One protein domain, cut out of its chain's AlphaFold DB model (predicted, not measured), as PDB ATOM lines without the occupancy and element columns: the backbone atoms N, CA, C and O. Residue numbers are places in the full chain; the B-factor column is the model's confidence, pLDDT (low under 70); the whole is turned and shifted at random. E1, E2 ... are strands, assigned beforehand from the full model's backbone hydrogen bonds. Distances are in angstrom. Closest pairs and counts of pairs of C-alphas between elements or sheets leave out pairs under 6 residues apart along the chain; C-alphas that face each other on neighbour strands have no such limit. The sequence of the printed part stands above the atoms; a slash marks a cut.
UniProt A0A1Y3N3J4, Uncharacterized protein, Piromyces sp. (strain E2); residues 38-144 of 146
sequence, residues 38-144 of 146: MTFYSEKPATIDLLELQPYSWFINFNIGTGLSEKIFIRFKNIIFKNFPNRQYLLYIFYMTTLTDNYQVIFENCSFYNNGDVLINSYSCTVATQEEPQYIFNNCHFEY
ATOM      1  N   MET A  38     208.661 176.616 214.249       94.12
ATOM      2  CA  MET A  38     209.931 176.351 213.588       94.12
ATOM      3  C   MET A  38     210.162 177.384 212.494       94.12
ATOM      4  O   MET A  38     209.268 177.636 211.691       94.12
ATOM      5  N   THR A  39     211.374 177.924 212.407       96.06
ATOM      6  CA  THR A  39     211.803 178.764 211.288       96.06
ATOM      7  C   THR A  39     213.100 178.231 210.691       96.06
ATOM      8  O   THR A  39     214.108 178.089 211.375       96.06
ATOM      9  N   PHE A  40     213.069 177.976 209.390       95.88
ATOM     10  CA  PHE A  40     214.190 177.674 208.511       95.88
ATOM     11  C   PHE A  40     214.544 178.952 207.752       95.88
ATOM     12  O   PHE A  40     213.727 179.466 206.988       95.88
ATOM     13  N   TYR A  41     215.728 179.501 207.984       96.06
ATOM     14  CA  TYR A  41     216.081 180.847 207.538       96.06
ATOM     15  C   TYR A  41     217.502 180.918 206.998       96.06
ATOM     16  O   TYR A  41     218.404 180.268 207.522       96.06
ATOM     17  N   SER A  42     217.703 181.783 206.008       95.94
ATOM     18  CA  SER A  42     219.024 182.297 205.664       95.94
ATOM     19  C   SER A  42     218.985 183.812 205.451       95.94
ATOM     20  O   SER A  42     217.998 184.369 204.964       95.94
ATOM     21  N   GLU A  43     220.064 184.502 205.821       94.81
ATOM     22  CA  GLU A  43     220.196 185.953 205.620       94.81
ATOM     23  C   GLU A  43     220.303 186.319 204.136       94.81
ATOM     24  O   GLU A  43     219.772 187.338 203.693       94.81
ATOM     25  N   LYS A  44     220.953 185.458 203.355       95.38
ATOM     26  CA  LYS A  44     221.030 185.542 201.894       95.38
ATOM     27  C   LYS A  44     220.358 184.309 201.301       95.38
ATOM     28  O   LYS A  44     220.297 183.302 201.988       95.38
ATOM     29  N   PRO A  45     219.875 184.339 200.049       95.94
ATOM     30  CA  PRO A  45     219.250 183.161 199.463       95.94
ATOM     31  C   PRO A  45     220.152 181.921 199.562       95.94
ATOM     32  O   PRO A  45     221.268 181.924 199.038       95.94
ATOM     33  N   ALA A  46     219.660 180.881 200.239       97.31
ATOM     34  CA  ALA A  46     220.345 179.598 200.377       97.31
ATOM     35  C   ALA A  46     219.659 178.548 199.504       97.31
ATOM     36  O   ALA A  46     218.438 178.400 199.538       97.31
ATOM     37  N   THR A  47     220.447 177.820 198.718       96.81
ATOM     38  CA  THR A  47     219.947 176.767 197.832       96.81
ATOM     39  C   THR A  47     219.962 175.428 198.547       96.81
ATOM     40  O   THR A  47     220.996 175.022 199.060       96.81
ATOM     41  N   ILE A  48     218.831 174.734 198.543       93.81
ATOM     42  CA  ILE A  48     218.697 173.330 198.908       93.81
ATOM     43  C   ILE A  48     218.453 172.568 197.605       93.81
ATOM     44  O   ILE A  48     217.363 172.637 197.027       93.81
ATOM     45  N   ASP A  49     219.489 171.888 197.122       92.69
ATOM     46  CA  ASP A  49     219.429 171.048 195.929       92.69
ATOM     47  C   ASP A  49     219.080 169.608 196.325       92.69
ATOM     48  O   ASP A  49     219.805 168.941 197.071       92.69
ATOM     49  N   LEU A  50     217.938 169.146 195.825       88.44
ATOM     50  CA  LEU A  50     217.346 167.852 196.139       88.44
ATOM     51  C   LEU A  50     217.652 166.783 195.080       88.44
ATOM     52  O   LEU A  50     217.095 165.688 195.161       88.44
ATOM     53  N   LEU A  51     218.543 167.051 194.118       87.81
ATOM     54  CA  LEU A  51     218.865 166.136 193.017       87.81
ATOM     55  C   LEU A  51     219.351 164.760 193.498       87.81
ATOM     56  O   LEU A  51     219.017 163.731 192.908       87.81
ATOM     57  N   GLU A  52     220.129 164.742 194.581       86.12
ATOM     58  CA  GLU A  52     220.680 163.519 195.177       86.12
ATOM     59  C   GLU A  52     219.734 162.848 196.187       86.12
ATOM     60  O   GLU A  52     220.119 161.889 196.863       86.12
ATOM     61  N   LEU A  53     218.485 163.319 196.303       81.75
ATOM     62  CA  LEU A  53     217.506 162.702 197.188       81.75
ATOM     63  C   LEU A  53     217.242 161.254 196.757       81.75
ATOM     64  O   LEU A  53     216.999 160.948 195.583       81.75
ATOM     65  N   GLN A  54     217.275 160.347 197.734       79.38
ATOM     66  CA  GLN A  54     217.066 158.932 197.474       79.38
ATOM     67  C   GLN A  54     215.672 158.697 196.857       79.38
ATOM     68  O   GLN A  54     214.688 159.295 197.305       79.38
ATOM     69  N   PRO A  55     215.545 157.807 195.852       76.19
ATOM     70  CA  PRO A  55     214.238 157.368 195.377       76.19
ATOM     71  C   PRO A  55     213.333 156.905 196.523       76.19
ATOM     72  O   PRO A  55     213.790 156.233 197.446       76.19
ATOM     73  N   TYR A  56     212.039 157.217 196.405       74.69
ATOM     74  CA  TYR A  56     211.006 156.905 197.401       74.69
ATOM     75  C   TYR A  56     211.201 157.591 198.768       74.69
ATOM     76  O   TYR A  56     210.698 157.096 199.772       74.69
ATOM     77  N   SER A  57     211.906 158.727 198.811       78.31
ATOM     78  CA  SER A  57     212.051 159.572 200.005       78.31
ATOM     79  C   SER A  57     211.391 160.942 199.818       78.31
ATOM     80  O   SER A  57     211.083 161.361 198.705       78.31
ATOM     81  N   TRP A  58     211.202 161.651 200.925       81.31
ATOM     82  CA  TRP A  58     210.864 163.074 200.993       81.31
ATOM     83  C   TRP A  58     212.074 163.855 201.515       81.31
ATOM     84  O   TRP A  58     212.962 163.265 202.132       81.31
ATOM     85  N   PHE A  59     212.111 165.174 201.310       84.25
ATOM     86  CA  PHE A  59     213.161 166.003 201.909       84.25
ATOM     87  C   PHE A  59     213.014 166.035 203.433       84.25
ATOM     88  O   PHE A  59     213.966 165.783 204.169       84.25
ATOM     89  N   ILE A  60     211.804 166.308 203.912       87.19
ATOM     90  CA  ILE A  60     211.500 166.347 205.340       87.19
ATOM     91  C   ILE A  60     210.042 165.956 205.588       87.19
ATOM     92  O   ILE A  60     209.156 166.347 204.831       87.19
ATOM     93  N   ASN A  61     209.818 165.167 206.636       88.44
ATOM     94  CA  ASN A  61     208.511 164.863 207.196       88.44
ATOM     95  C   ASN A  61     208.314 165.665 208.480       88.44
ATOM     96  O   ASN A  61     209.072 165.500 209.437       88.44
ATOM     97  N   PHE A  62     207.282 166.495 208.520       91.06
ATOM     98  CA  PHE A  62     206.836 167.163 209.733       91.06
ATOM     99  C   PHE A  62     205.731 166.338 210.392       91.06
ATOM    100  O   PHE A  62     204.611 166.253 209.887       91.06
ATOM    101  N   ASN A  63     206.051 165.730 211.532       90.88
ATOM    102  CA  ASN A  63     205.094 164.995 212.346       90.88
ATOM    103  C   ASN A  63     204.463 165.931 213.385       90.88
ATOM    104  O   ASN A  63     205.103 166.288 214.376       90.88
ATOM    105  N   ILE A  64     203.218 166.336 213.141       89.94
ATOM    106  CA  ILE A  64     202.446 167.256 213.982       89.94
ATOM    107  C   ILE A  64     201.410 166.428 214.752       89.94
ATOM    108  O   ILE A  64     200.410 165.965 214.193       89.94
ATOM    109  N   GLY A  65     201.689 166.214 216.039       84.69
ATOM    110  CA  GLY A  65     200.873 165.391 216.933       84.69
ATOM    111  C   GLY A  65     199.597 166.076 217.435       84.69
ATOM    112  O   GLY A  65     199.277 167.206 217.076       84.69
ATOM    113  N   THR A  66     198.858 165.372 218.294       81.44
ATOM    114  CA  THR A  66     197.681 165.909 218.994       81.44
ATOM    115  C   THR A  66     198.076 166.653 220.276       81.44
ATOM    116  O   THR A  66     199.210 166.560 220.741       81.44
ATOM    117  N   GLY A  67     197.127 167.383 220.877       77.94
ATOM    118  CA  GLY A  67     197.323 168.036 222.182       77.94
ATOM    119  C   GLY A  67     198.030 169.394 222.130       77.94
ATOM    120  O   GLY A  67     198.403 169.920 223.174       77.94
ATOM    121  N   LEU A  68     198.193 169.970 220.937       79.94
ATOM    122  CA  LEU A  68     198.706 171.326 220.755       79.94
ATOM    123  C   LEU A  68     197.647 172.348 221.190       79.94
ATOM    124  O   LEU A  68     196.580 172.438 220.583       79.94
ATOM    125  N   SER A  69     197.937 173.112 222.245       81.06
ATOM    126  CA  SER A  69     197.067 174.192 222.734       81.06
ATOM    127  C   SER A  69     197.178 175.472 221.907       81.06
ATOM    128  O   SER A  69     196.253 176.278 221.893       81.06
ATOM    129  N   GLU A  70     198.306 175.661 221.226       84.88
ATOM    130  CA  GLU A  70     198.603 176.827 220.398       84.88
ATOM    131  C   GLU A  70     198.808 176.411 218.944       84.88
ATOM    132  O   GLU A  70     199.215 175.280 218.657       84.88
ATOM    133  N   LYS A  71     198.524 177.335 218.021       88.81
ATOM    134  CA  LYS A  71     198.752 177.117 216.596       88.81
ATOM    135  C   LYS A  71     200.246 177.057 216.303       88.81
ATOM    136  O   LYS A  71     200.990 177.966 216.667       88.81
ATOM    137  N   ILE A  72     200.661 176.014 215.594       91.31
ATOM    138  CA  ILE A  72     202.058 175.807 215.216       91.31
ATOM    139  C   ILE A  72     202.352 176.435 213.861       91.31
ATOM    140  O   ILE A  72     201.636 176.219 212.887       91.31
ATOM    141  N   PHE A  73     203.462 177.155 213.777       93.81
ATOM    142  CA  PHE A  73     203.940 177.752 212.540       93.81
ATOM    143  C   PHE A  73     205.279 177.147 212.128       93.81
ATOM    144  O   PHE A  73     206.243 177.192 212.890       93.81
ATOM    145  N   ILE A  74     205.351 176.637 210.902       94.88
ATOM    146  CA  ILE A  74     206.573 176.144 210.261       94.88
ATOM    147  C   ILE A  74     206.907 177.111 209.130       94.88
ATOM    148  O   ILE A  74     206.144 177.238 208.176       94.88
ATOM    149  N   ARG A  75     208.023 177.827 209.234       96.88
ATOM    150  CA  ARG A  75     208.382 178.903 208.306       96.88
ATOM    151  C   ARG A  75     209.648 178.572 207.541       96.88
ATOM    152  O   ARG A  75     210.621 178.124 208.133       96.88
ATOM    153  N   PHE A  76     209.660 178.882 206.255       97.19
ATOM    154  CA  PHE A  76     210.847 178.902 205.411       97.19
ATOM    155  C   PHE A  76     211.046 180.321 204.893       97.19
ATOM    156  O   PHE A  76     210.109 180.911 204.359       97.19
ATOM    157  N   LYS A  77     212.244 180.879 205.067       98.00
ATOM    158  CA  LYS A  77     212.557 182.268 204.723       98.00
ATOM    159  C   LYS A  77     213.841 182.353 203.906       98.00
ATOM    160  O   LYS A  77     214.887 181.903 204.374       98.00
ATOM    161  N   ASN A  78     213.764 182.970 202.726       97.81
ATOM    162  CA  ASN A  78     214.892 183.142 201.796       97.81
ATOM    163  C   ASN A  78     215.558 181.811 201.384       97.81
ATOM    164  O   ASN A  78     216.784 181.717 201.293       97.81
ATOM    165  N   ILE A  79     214.759 180.767 201.145       97.56
ATOM    166  CA  ILE A  79     215.256 179.441 200.744       97.56
ATOM    167  C   ILE A  79     214.878 179.148 199.292       97.56
ATOM    168  O   ILE A  79     213.728 179.336 198.889       97.56
ATOM    169  N   ILE A  80     215.838 178.654 198.517       96.62
ATOM    170  CA  ILE A  80     215.647 178.187 197.147       96.62
ATOM    171  C   ILE A  80     215.648 176.657 197.155       96.62
ATOM    172  O   ILE A  80     216.666 176.050 197.462       96.62
ATOM    173  N   PHE A  81     214.542 176.026 196.777       93.62
ATOM    174  CA  PHE A  81     214.438 174.577 196.600       93.62
ATOM    175  C   PHE A  81     214.602 174.233 195.121       93.62
ATOM    176  O   PHE A  81     213.849 174.764 194.294       93.62
ATOM    177  N   LYS A  82     215.557 173.359 194.781       92.25
ATOM    178  CA  LYS A  82     215.803 172.952 193.389       92.25
ATOM    179  C   LYS A  82     215.834 171.445 193.180       92.25
ATOM    180  O   LYS A  82     216.231 170.697 194.070       92.25
ATOM    181  N   ASN A  83     215.518 171.049 191.946       88.25
ATOM    182  CA  ASN A  83     215.807 169.738 191.363       88.25
ATOM    183  C   ASN A  83     215.196 168.564 192.136       88.25
ATOM    184  O   ASN A  83     215.820 167.511 192.266       88.25
ATOM    185  N   PHE A  84     213.974 168.723 192.652       83.25
ATOM    186  CA  PHE A  84     213.288 167.588 193.256       83.25
ATOM    187  C   PHE A  84     213.043 166.495 192.203       83.25
ATOM    188  O   PHE A  84     212.343 166.750 191.217       83.25
ATOM    189  N   PRO A  85     213.588 165.278 192.388       75.75
ATOM    190  CA  PRO A  85     213.526 164.246 191.368       75.75
ATOM    191  C   PRO A  85     212.076 163.808 191.141       75.75
ATOM    192  O   PRO A  85     211.463 163.179 192.000       75.75
ATOM    193  N   ASN A  86     211.531 164.093 189.957       67.88
ATOM    194  CA  ASN A  86     210.219 163.593 189.557       67.88
ATOM    195  C   ASN A  86     210.349 162.122 189.121       67.88
ATOM    196  O   ASN A  86     210.716 161.820 187.985       67.88
ATOM    197  N   ARG A  87     210.118 161.187 190.046       69.81
ATOM    198  CA  ARG A  87     209.999 159.751 189.734       69.81
ATOM    199  C   ARG A  87     208.522 159.376 189.780       69.81
ATOM    200  O   ARG A  87     207.806 159.895 190.619       69.81
ATOM    201  N   GLN A  88     208.091 158.402 188.970       60.44
ATOM    202  CA  GLN A  88     206.686 157.952 188.847       60.44
ATOM    203  C   GLN A  88     205.948 157.624 190.166       60.44
ATOM    204  O   GLN A  88     204.729 157.497 190.161       60.44
ATOM    205  N   TYR A  89     206.666 157.479 191.280       59.88
ATOM    206  CA  TYR A  89     206.122 157.174 192.606       59.88
ATOM    207  C   TYR A  89     206.565 158.167 193.693       59.88
ATOM    208  O   TYR A  89     206.284 157.954 194.871       59.88
ATOM    209  N   LEU A  90     207.306 159.216 193.325       62.16
ATOM    210  CA  LEU A  90     207.673 160.295 194.232       62.16
ATOM    211  C   LEU A  90     206.570 161.334 194.195       62.16
ATOM    212  O   LEU A  90     206.306 161.932 193.159       62.16
ATOM    213  N   LEU A  91     205.917 161.509 195.336       64.38
ATOM    214  CA  LEU A  91     204.723 162.325 195.393       64.38
ATOM    215  C   LEU A  91     204.958 163.691 196.038       64.38
ATOM    216  O   LEU A  91     204.155 164.553 195.755       64.38
ATOM    217  N   TYR A  92     205.970 163.933 196.892       79.06
ATOM    218  CA  TYR A  92     206.019 165.178 197.691       79.06
ATOM    219  C   TYR A  92     207.439 165.591 198.133       79.06
ATOM    220  O   TYR A  92     208.187 164.746 198.626       79.06
ATOM    221  N   ILE A  93     207.788 166.886 198.045       82.81
ATOM    222  CA  ILE A  93     209.019 167.440 198.658       82.81
ATOM    223  C   ILE A  93     208.894 167.426 200.179       82.81
ATOM    224  O   ILE A  93     209.735 166.861 200.884       82.81
ATOM    225  N   PHE A  94     207.831 168.061 200.668       87.81
ATOM    226  CA  PHE A  94     207.492 168.142 202.077       87.81
ATOM    227  C   PHE A  94     206.426 167.101 202.387       87.81
ATOM    228  O   PHE A  94     205.334 167.111 201.815       87.81
ATOM    229  N   TYR A  95     206.755 166.206 203.307       87.81
ATOM    230  CA  TYR A  95     205.800 165.274 203.872       87.81
ATOM    231  C   TYR A  95     205.305 165.817 205.220       87.81
ATOM    232  O   TYR A  95     206.032 166.455 205.976       87.81
ATOM    233  N   MET A  96     204.042 165.585 205.513       88.00
ATOM    234  CA  MET A  96     203.286 166.115 206.629       88.00
ATOM    235  C   MET A  96     202.513 164.929 207.195       88.00
ATOM    236  O   MET A  96     201.669 164.333 206.518       88.00
ATOM    237  N   THR A  97     202.829 164.561 208.431       89.31
ATOM    238  CA  THR A  97     202.092 163.559 209.203       89.31
ATOM    239  C   THR A  97     201.314 164.319 210.265       89.31
ATOM    240  O   THR A  97     201.863 164.663 211.305       89.31
ATOM    241  N   THR A  98     200.064 164.676 209.968       86.94
ATOM    242  CA  THR A  98     199.285 165.603 210.804       86.94
ATOM    243  C   THR A  98     198.112 164.887 211.462       86.94
ATOM    244  O   THR A  98     197.345 164.195 210.797       86.94
ATOM    245  N   LEU A  99     197.986 165.037 212.784       86.94
ATOM    246  CA  LEU A  99     196.852 164.538 213.577       86.94
ATOM    247  C   LEU A  99     195.931 165.673 214.062       86.94
ATOM    248  O   LEU A  99     195.030 165.452 214.868       86.94
ATOM    249  N   THR A 100     196.182 166.893 213.595       85.31
ATOM    250  CA  THR A 100     195.423 168.112 213.877       85.31
ATOM    251  C   THR A 100     195.567 169.065 212.695       85.31
ATOM    252  O   THR A 100     196.546 168.993 211.953       85.31
ATOM    253  N   ASP A 101     194.615 169.975 212.544       84.25
ATOM    254  CA  ASP A 101     194.649 171.086 211.596       84.25
ATOM    255  C   ASP A 101     195.177 172.399 212.197       84.25
ATOM    256  O   ASP A 101     195.289 173.387 211.469       84.25
ATOM    257  N   ASN A 102     195.559 172.417 213.480       87.50
ATOM    258  CA  ASN A 102     196.046 173.605 214.185       87.50
ATOM    259  C   ASN A 102     197.515 173.951 213.851       87.50
ATOM    260  O   ASN A 102     198.371 174.084 214.731       87.50
ATOM    261  N   TYR A 103     197.826 174.068 212.560       89.81
ATOM    262  CA  TYR A 103     199.155 174.404 212.064       89.81
ATOM    263  C   TYR A 103     199.108 175.271 210.802       89.81
ATOM    264  O   TYR A 103     198.089 175.370 210.119       89.81
ATOM    265  N   GLN A 104     200.240 175.893 210.489       92.25
ATOM    266  CA  GLN A 104     200.479 176.630 209.257       92.25
ATOM    267  C   GLN A 104     201.918 176.442 208.783       92.25
ATOM    268  O   GLN A 104     202.861 176.577 209.562       92.25
ATOM    269  N   VAL A 105     202.086 176.185 207.490       93.69
ATOM    270  CA  VAL A 105     203.377 176.178 206.802       93.69
ATOM    271  C   VAL A 105     203.461 177.423 205.922       93.69
ATOM    272  O   VAL A 105     202.587 177.675 205.093       93.69
ATOM    273  N   ILE A 106     204.502 178.224 206.122       96.00
ATOM    274  CA  ILE A 106     204.660 179.541 205.504       96.00
ATOM    275  C   ILE A 106     205.993 179.584 204.762       96.00
ATOM    276  O   ILE A 106     207.043 179.334 205.347       96.00
ATOM    277  N   PHE A 107     205.954 179.959 203.493       97.00
ATOM    278  CA  PHE A 107     207.127 180.213 202.667       97.00
ATOM    279  C   PHE A 107     207.209 181.716 202.386       97.00
ATOM    280  O   PHE A 107     206.273 182.292 201.833       97.00
ATOM    281  N   GLU A 108     208.305 182.361 202.776       98.25
ATOM    282  CA  GLU A 108     208.540 183.798 202.605       98.25
ATOM    283  C   GLU A 108     209.807 184.017 201.775       98.25
ATOM    284  O   GLU A 108     210.895 183.582 202.161       98.25
ATOM    285  N   ASN A 109     209.685 184.714 200.641       98.12
ATOM    286  CA  ASN A 109     210.801 184.957 199.716       98.12
ATOM    287  C   ASN A 109     211.496 183.660 199.261       98.12
ATOM    288  O   ASN A 109     212.719 183.615 199.102       98.12
ATOM    289  N   CYS A 110     210.735 182.576 199.105       97.31
ATOM    290  CA  CYS A 110     211.267 181.299 198.645       97.31
ATOM    291  C   CYS A 110     211.234 181.195 197.122       97.31
ATOM    292  O   CYS A 110     210.482 181.885 196.435       97.31
ATOM    293  N   SER A 111     212.042 180.302 196.566       96.19
ATOM    294  CA  SER A 111     211.966 179.982 195.142       96.19
ATOM    295  C   SER A 111     212.001 178.481 194.915       96.19
ATOM    296  O   SER A 111     212.701 177.760 195.619       96.19
ATOM    297  N   PHE A 112     211.255 178.020 193.925       93.62
ATOM    298  CA  PHE A 112     211.047 176.613 193.622       93.62
ATOM    299  C   PHE A 112     211.391 176.386 192.148       93.62
ATOM    300  O   PHE A 112     210.649 176.847 191.285       93.62
ATOM    301  N   TYR A 113     212.507 175.706 191.860       92.75
ATOM    302  CA  TYR A 113     212.980 175.468 190.489       92.75
ATOM    303  C   TYR A 113     213.070 173.982 190.181       92.75
ATOM    304  O   TYR A 113     213.671 173.237 190.952       92.75
ATOM    305  N   ASN A 114     212.542 173.553 189.035       87.12
ATOM    306  CA  ASN A 114     212.594 172.146 188.602       87.12
ATOM    307  C   ASN A 114     212.099 171.194 189.697       87.12
ATOM    308  O   ASN A 114     212.602 170.085 189.880       87.12
ATOM    309  N   ASN A 115     211.136 171.674 190.475       76.06
ATOM    310  CA  ASN A 115     210.455 170.879 191.466       76.06
ATOM    311  C   ASN A 115     209.349 170.137 190.721       76.06
ATOM    312  O   ASN A 115     208.605 170.763 189.970       76.06
ATOM    313  N   GLY A 116     209.316 168.806 190.851       69.00
ATOM    314  CA  GLY A 116     208.309 167.958 190.207       69.00
ATOM    315  C   GLY A 116     206.865 168.353 190.543       69.00
ATOM    316  O   GLY A 116     206.608 169.333 191.236       69.00
ATOM    317  N   ASP A 117     205.907 167.555 190.075       64.81
ATOM    318  CA  ASP A 117     204.494 167.955 189.990       64.81
ATOM    319  C   ASP A 117     203.814 168.298 191.331       64.81
ATOM    320  O   ASP A 117     202.728 168.880 191.336       64.81
ATOM    321  N   VAL A 118     204.416 167.956 192.476       67.81
ATOM    322  CA  VAL A 118     203.788 168.143 193.784       67.81
ATOM    323  C   VAL A 118     204.806 168.510 194.880       67.81
ATOM    324  O   VAL A 118     205.775 167.800 195.154       67.81
ATOM    325  N   LEU A 119     204.544 169.635 195.556       77.19
ATOM    326  CA  LEU A 119     205.409 170.208 196.594       77.19
ATOM    327  C   LEU A 119     205.147 169.640 197.998       77.19
ATOM    328  O   LEU A 119     206.097 169.393 198.734       77.19
ATOM    329  N   ILE A 120     203.887 169.447 198.395       80.12
ATOM    330  CA  ILE A 120     203.503 169.093 199.774       80.12
ATOM    331  C   ILE A 120     202.431 167.999 199.756       80.12
ATOM    332  O   ILE A 120     201.554 168.029 198.890       80.12
ATOM    333  N   ASN A 121     202.500 167.034 200.680       73.88
ATOM    334  CA  ASN A 121     201.509 165.957 200.797       73.88
ATOM    335  C   ASN A 121     200.219 166.348 201.529       73.88
ATOM    336  O   ASN A 121     200.092 167.428 202.095       73.88
ATOM    337  N   SER A 122     199.263 165.411 201.459       63.22
ATOM    338  CA  SER A 122     197.911 165.428 202.030       63.22
ATOM    339  C   SER A 122     197.721 166.351 203.237       63.22
ATOM    340  O   SER A 122     198.405 166.249 204.251       63.22
ATOM    341  N   TYR A 123     196.669 167.155 203.164       60.88
ATOM    342  CA  TYR A 123     196.078 167.851 204.296       60.88
ATOM    343  C   TYR A 123     195.251 166.855 205.125       60.88
ATOM    344  O   TYR A 123     194.503 166.051 204.566       60.88
ATOM    345  N   SER A 124     195.384 166.880 206.454       60.53
ATOM    346  CA  SER A 124     194.315 166.392 207.327       60.53
ATOM    347  C   SER A 124     193.465 167.599 207.717       60.53
ATOM    348  O   SER A 124     193.976 168.620 208.185       60.53
ATOM    349  N   CYS A 125     192.166 167.501 207.452       66.19
ATOM    350  CA  CYS A 125     191.181 168.453 207.940       66.19
ATOM    351  C   CYS A 125     190.360 167.718 208.990       66.19
ATOM    352  O   CYS A 125     189.599 166.810 208.651       66.19
ATOM    353  N   THR A 126     190.540 168.072 210.260       69.62
ATOM    354  CA  THR A 126     189.685 167.541 211.328       69.62
ATOM    355  C   THR A 126     188.378 168.325 211.437       69.62
ATOM    356  O   THR A 126     187.382 167.782 211.914       69.62
ATOM    357  N   VAL A 127     188.346 169.558 210.916       70.25
ATOM    358  CA  VAL A 127     187.136 170.378 210.773       70.25
ATOM    359  C   VAL A 127     186.647 170.465 209.322       70.25
ATOM    360  O   VAL A 127     187.430 170.455 208.375       70.25
ATOM    361  N   ALA A 128     185.326 170.579 209.146       64.88
ATOM    362  CA  ALA A 128     184.676 170.645 207.832       64.88
ATOM    363  C   ALA A 128     184.923 171.968 207.077       64.88
ATOM    364  O   ALA A 128     184.791 172.013 205.856       64.88
ATOM    365  N   THR A 129     185.274 173.038 207.793       68.00
ATOM    366  CA  THR A 129     185.523 174.379 207.248       68.00
ATOM    367  C   THR A 129     186.729 175.000 207.941       68.00
ATOM    368  O   THR A 129     186.754 175.065 209.168       68.00
ATOM    369  N   GLN A 130     187.702 175.477 207.166       71.19
ATOM    370  CA  GLN A 130     188.862 176.211 207.676       71.19
ATOM    371  C   GLN A 130     188.746 177.686 207.288       71.19
ATOM    372  O   GLN A 130     188.491 177.999 206.127       71.19
ATOM    373  N   GLU A 131     188.929 178.585 208.257       77.62
ATOM    374  CA  GLU A 131     188.946 180.036 208.013       77.62
ATOM    375  C   GLU A 131     190.330 180.531 207.573       77.62
ATOM    376  O   GLU A 131     190.442 181.530 206.864       77.62
ATOM    377  N   GLU A 132     191.391 179.809 207.949       82.31
ATOM    378  CA  GLU A 132     192.776 180.169 207.653       82.31
ATOM    379  C   GLU A 132     193.459 179.082 206.807       82.31
ATOM    380  O   GLU A 132     193.308 177.894 207.101       82.31
ATOM    381  N   PRO A 133     194.253 179.450 205.783       85.19
ATOM    382  CA  PRO A 133     194.943 178.474 204.947       85.19
ATOM    383  C   PRO A 133     196.068 177.783 205.725       85.19
ATOM    384  O   PRO A 133     196.830 178.447 206.424       85.19
ATOM    385  N   GLN A 134     196.232 176.469 205.557       88.19
ATOM    386  CA  GLN A 134     197.354 175.717 206.142       88.19
ATOM    387  C   GLN A 134     198.691 175.988 205.440       88.19
ATOM    388  O   GLN A 134     199.742 175.821 206.050       88.19
ATOM    389  N   TYR A 135     198.663 176.428 204.181       90.38
ATOM    390  CA  TYR A 135     199.853 176.676 203.369       90.38
ATOM    391  C   TYR A 135     199.822 178.097 202.816       90.38
ATOM    392  O   TYR A 135     198.857 178.489 202.160       90.38
ATOM    393  N   ILE A 136     200.874 178.871 203.082       94.62
ATOM    394  CA  ILE A 136     200.992 180.269 202.658       94.62
ATOM    395  C   ILE A 136     202.287 180.435 201.866       94.62
ATOM    396  O   ILE A 136     203.368 180.145 202.371       94.62
ATOM    397  N   PHE A 137     202.178 180.954 200.645       95.50
ATOM    398  CA  PHE A 137     203.314 181.295 199.789       95.50
ATOM    399  C   PHE A 137     203.351 182.809 199.593       95.50
ATOM    400  O   PHE A 137     202.542 183.368 198.854       95.50
ATOM    401  N   ASN A 138     204.274 183.483 200.275       97.50
ATOM    402  CA  ASN A 138     204.419 184.931 200.251       97.50
ATOM    403  C   ASN A 138     205.700 185.324 199.506       97.50
ATOM    404  O   ASN A 138     206.794 184.890 199.869       97.50
ATOM    405  N   ASN A 139     205.556 186.137 198.456       97.75
ATOM    406  CA  ASN A 139     206.654 186.546 197.575       97.75
ATOM    407  C   ASN A 139     207.510 185.356 197.088       97.75
ATOM    408  O   ASN A 139     208.738 185.394 197.119       97.75
ATOM    409  N   CYS A 140     206.850 184.257 196.712       96.75
ATOM    410  CA  CYS A 140     207.519 183.050 196.241       96.75
ATOM    411  C   CYS A 140     207.580 183.001 194.711       96.75
ATOM    412  O   CYS A 140     206.624 183.386 194.039       96.75
ATOM    413  N   HIS A 141     208.683 182.479 194.177       95.69
ATOM    414  CA  HIS A 141     208.887 182.264 192.739       95.69
ATOM    415  C   HIS A 141     208.816 180.777 192.390       95.69
ATOM    416  O   HIS A 141     209.359 179.951 193.123       95.69
ATOM    417  N   PHE A 142     208.180 180.435 191.271       93.12
ATOM    418  CA  PHE A 142     208.035 179.057 190.796       93.12
ATOM    419  C   PHE A 142     208.429 178.980 189.325       93.12
ATOM    420  O   PHE A 142     207.891 179.719 188.501       93.12
ATOM    421  N   GLU A 143     209.346 178.075 188.997       91.62
ATOM    422  CA  GLU A 143     209.891 177.923 187.650       91.62
ATOM    423  C   GLU A 143     210.171 176.452 187.338       91.62
ATOM    424  O   GLU A 143     210.615 175.680 188.191       91.62
ATOM    425  N   TYR A 144     209.884 176.062 186.101       82.88
ATOM    426  CA  TYR A 144     210.098 174.707 185.612       82.88
ATOM    427  C   TYR A 144     210.754 174.783 184.236       82.88
ATOM    428  O   TYR A 144     210.097 175.151 183.257       82.88
TER     429      TYR A 144
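Overview. This is residues 38 to 144 of the 146 residues of an uncharacterized protein of Piromyces sp. (strain E2) (UniProt A0A1Y3N3J4). The chain is wound in stacked turns, a small solenoid, with one wall made of a branched parallel sheet folded along a corner: E1, E3, E5 with E6, and E7 with E8 follow one another along the stack. A second, smaller wall, the parallel pair E2 and E4, makes another side of the turns. The printed part has 107 residues, with no named helix and eight named strands in the order E1 to E8; the class is all strand, though under half of the residues, 49, are in named elements. The whole is compact, with a radius of gyration of the C-alphas of 14.2 A, and rounded, spanning 37 by 34 by 20 A.

Along the chain. In the branched sheet, E3 is residues 72 to 82, 26.0 A from first to last C-alpha, and bends by 81 degrees at residue 78. E1, residues 38 to 49, is 20.7 A long, begins at C-alpha 38 (209.931, 176.351, 213.588) and bends by 113 degrees at residue 44. E5, residues 103 to 108, is 16.3 A long and runs on into E6, residues 111 to 113, at 81 degrees. E7, residues 135 to 138, runs on into E8, residues 141 to 143, at 99 degrees; C-alpha 143 is at (209.891, 177.923, 187.650). The other sheet has E2, residues 60 to 64, and E4, residues 94 to 98.

Arrangement. E1 lies on one side of E3, E5 and E6 on the other side, beside residues 72 to 77 and 80 to 82. E1 and E3 are parallel at 8 degrees; N 40 and O 75 are 2.8 A apart, within hydrogen-bond range, as are N 82 and O 48 at 3.0 A. E3 and E5 are parallel at 35 degrees, with N 74 and O 104 at 2.8 A. E3 and E6 are parallel at 47 degrees, with N 113 and O 81 at 2.9 A. Farther on, E5 and E7 are parallel at 21 degrees, with N 138 and O 107 at 2.8 A, and E6 and E8 at 4 degrees, with N 112 and O 141 at 2.8 A. E1, E7 and E8 are edge strands, and the sheet is twisted. E2 and E4 are parallel at 17 degrees, with N 62 and O 95 at 2.8 A. E2 and E5 are only just apart, closest 8.1 A.

Size, cuts and confidence. The two C-alphas farthest apart, those of Lys 44 and Ala 128, are 39.7 A from each other. The printed part has no cut. The links E3 to E4 and E6 to E7 are long, with 11 and 21 residues. The mean pLDDT of the printed part is 85.2; it is under 70 at residues 86 to 91, 116 to 118, 122 to 126 and 128 to 129.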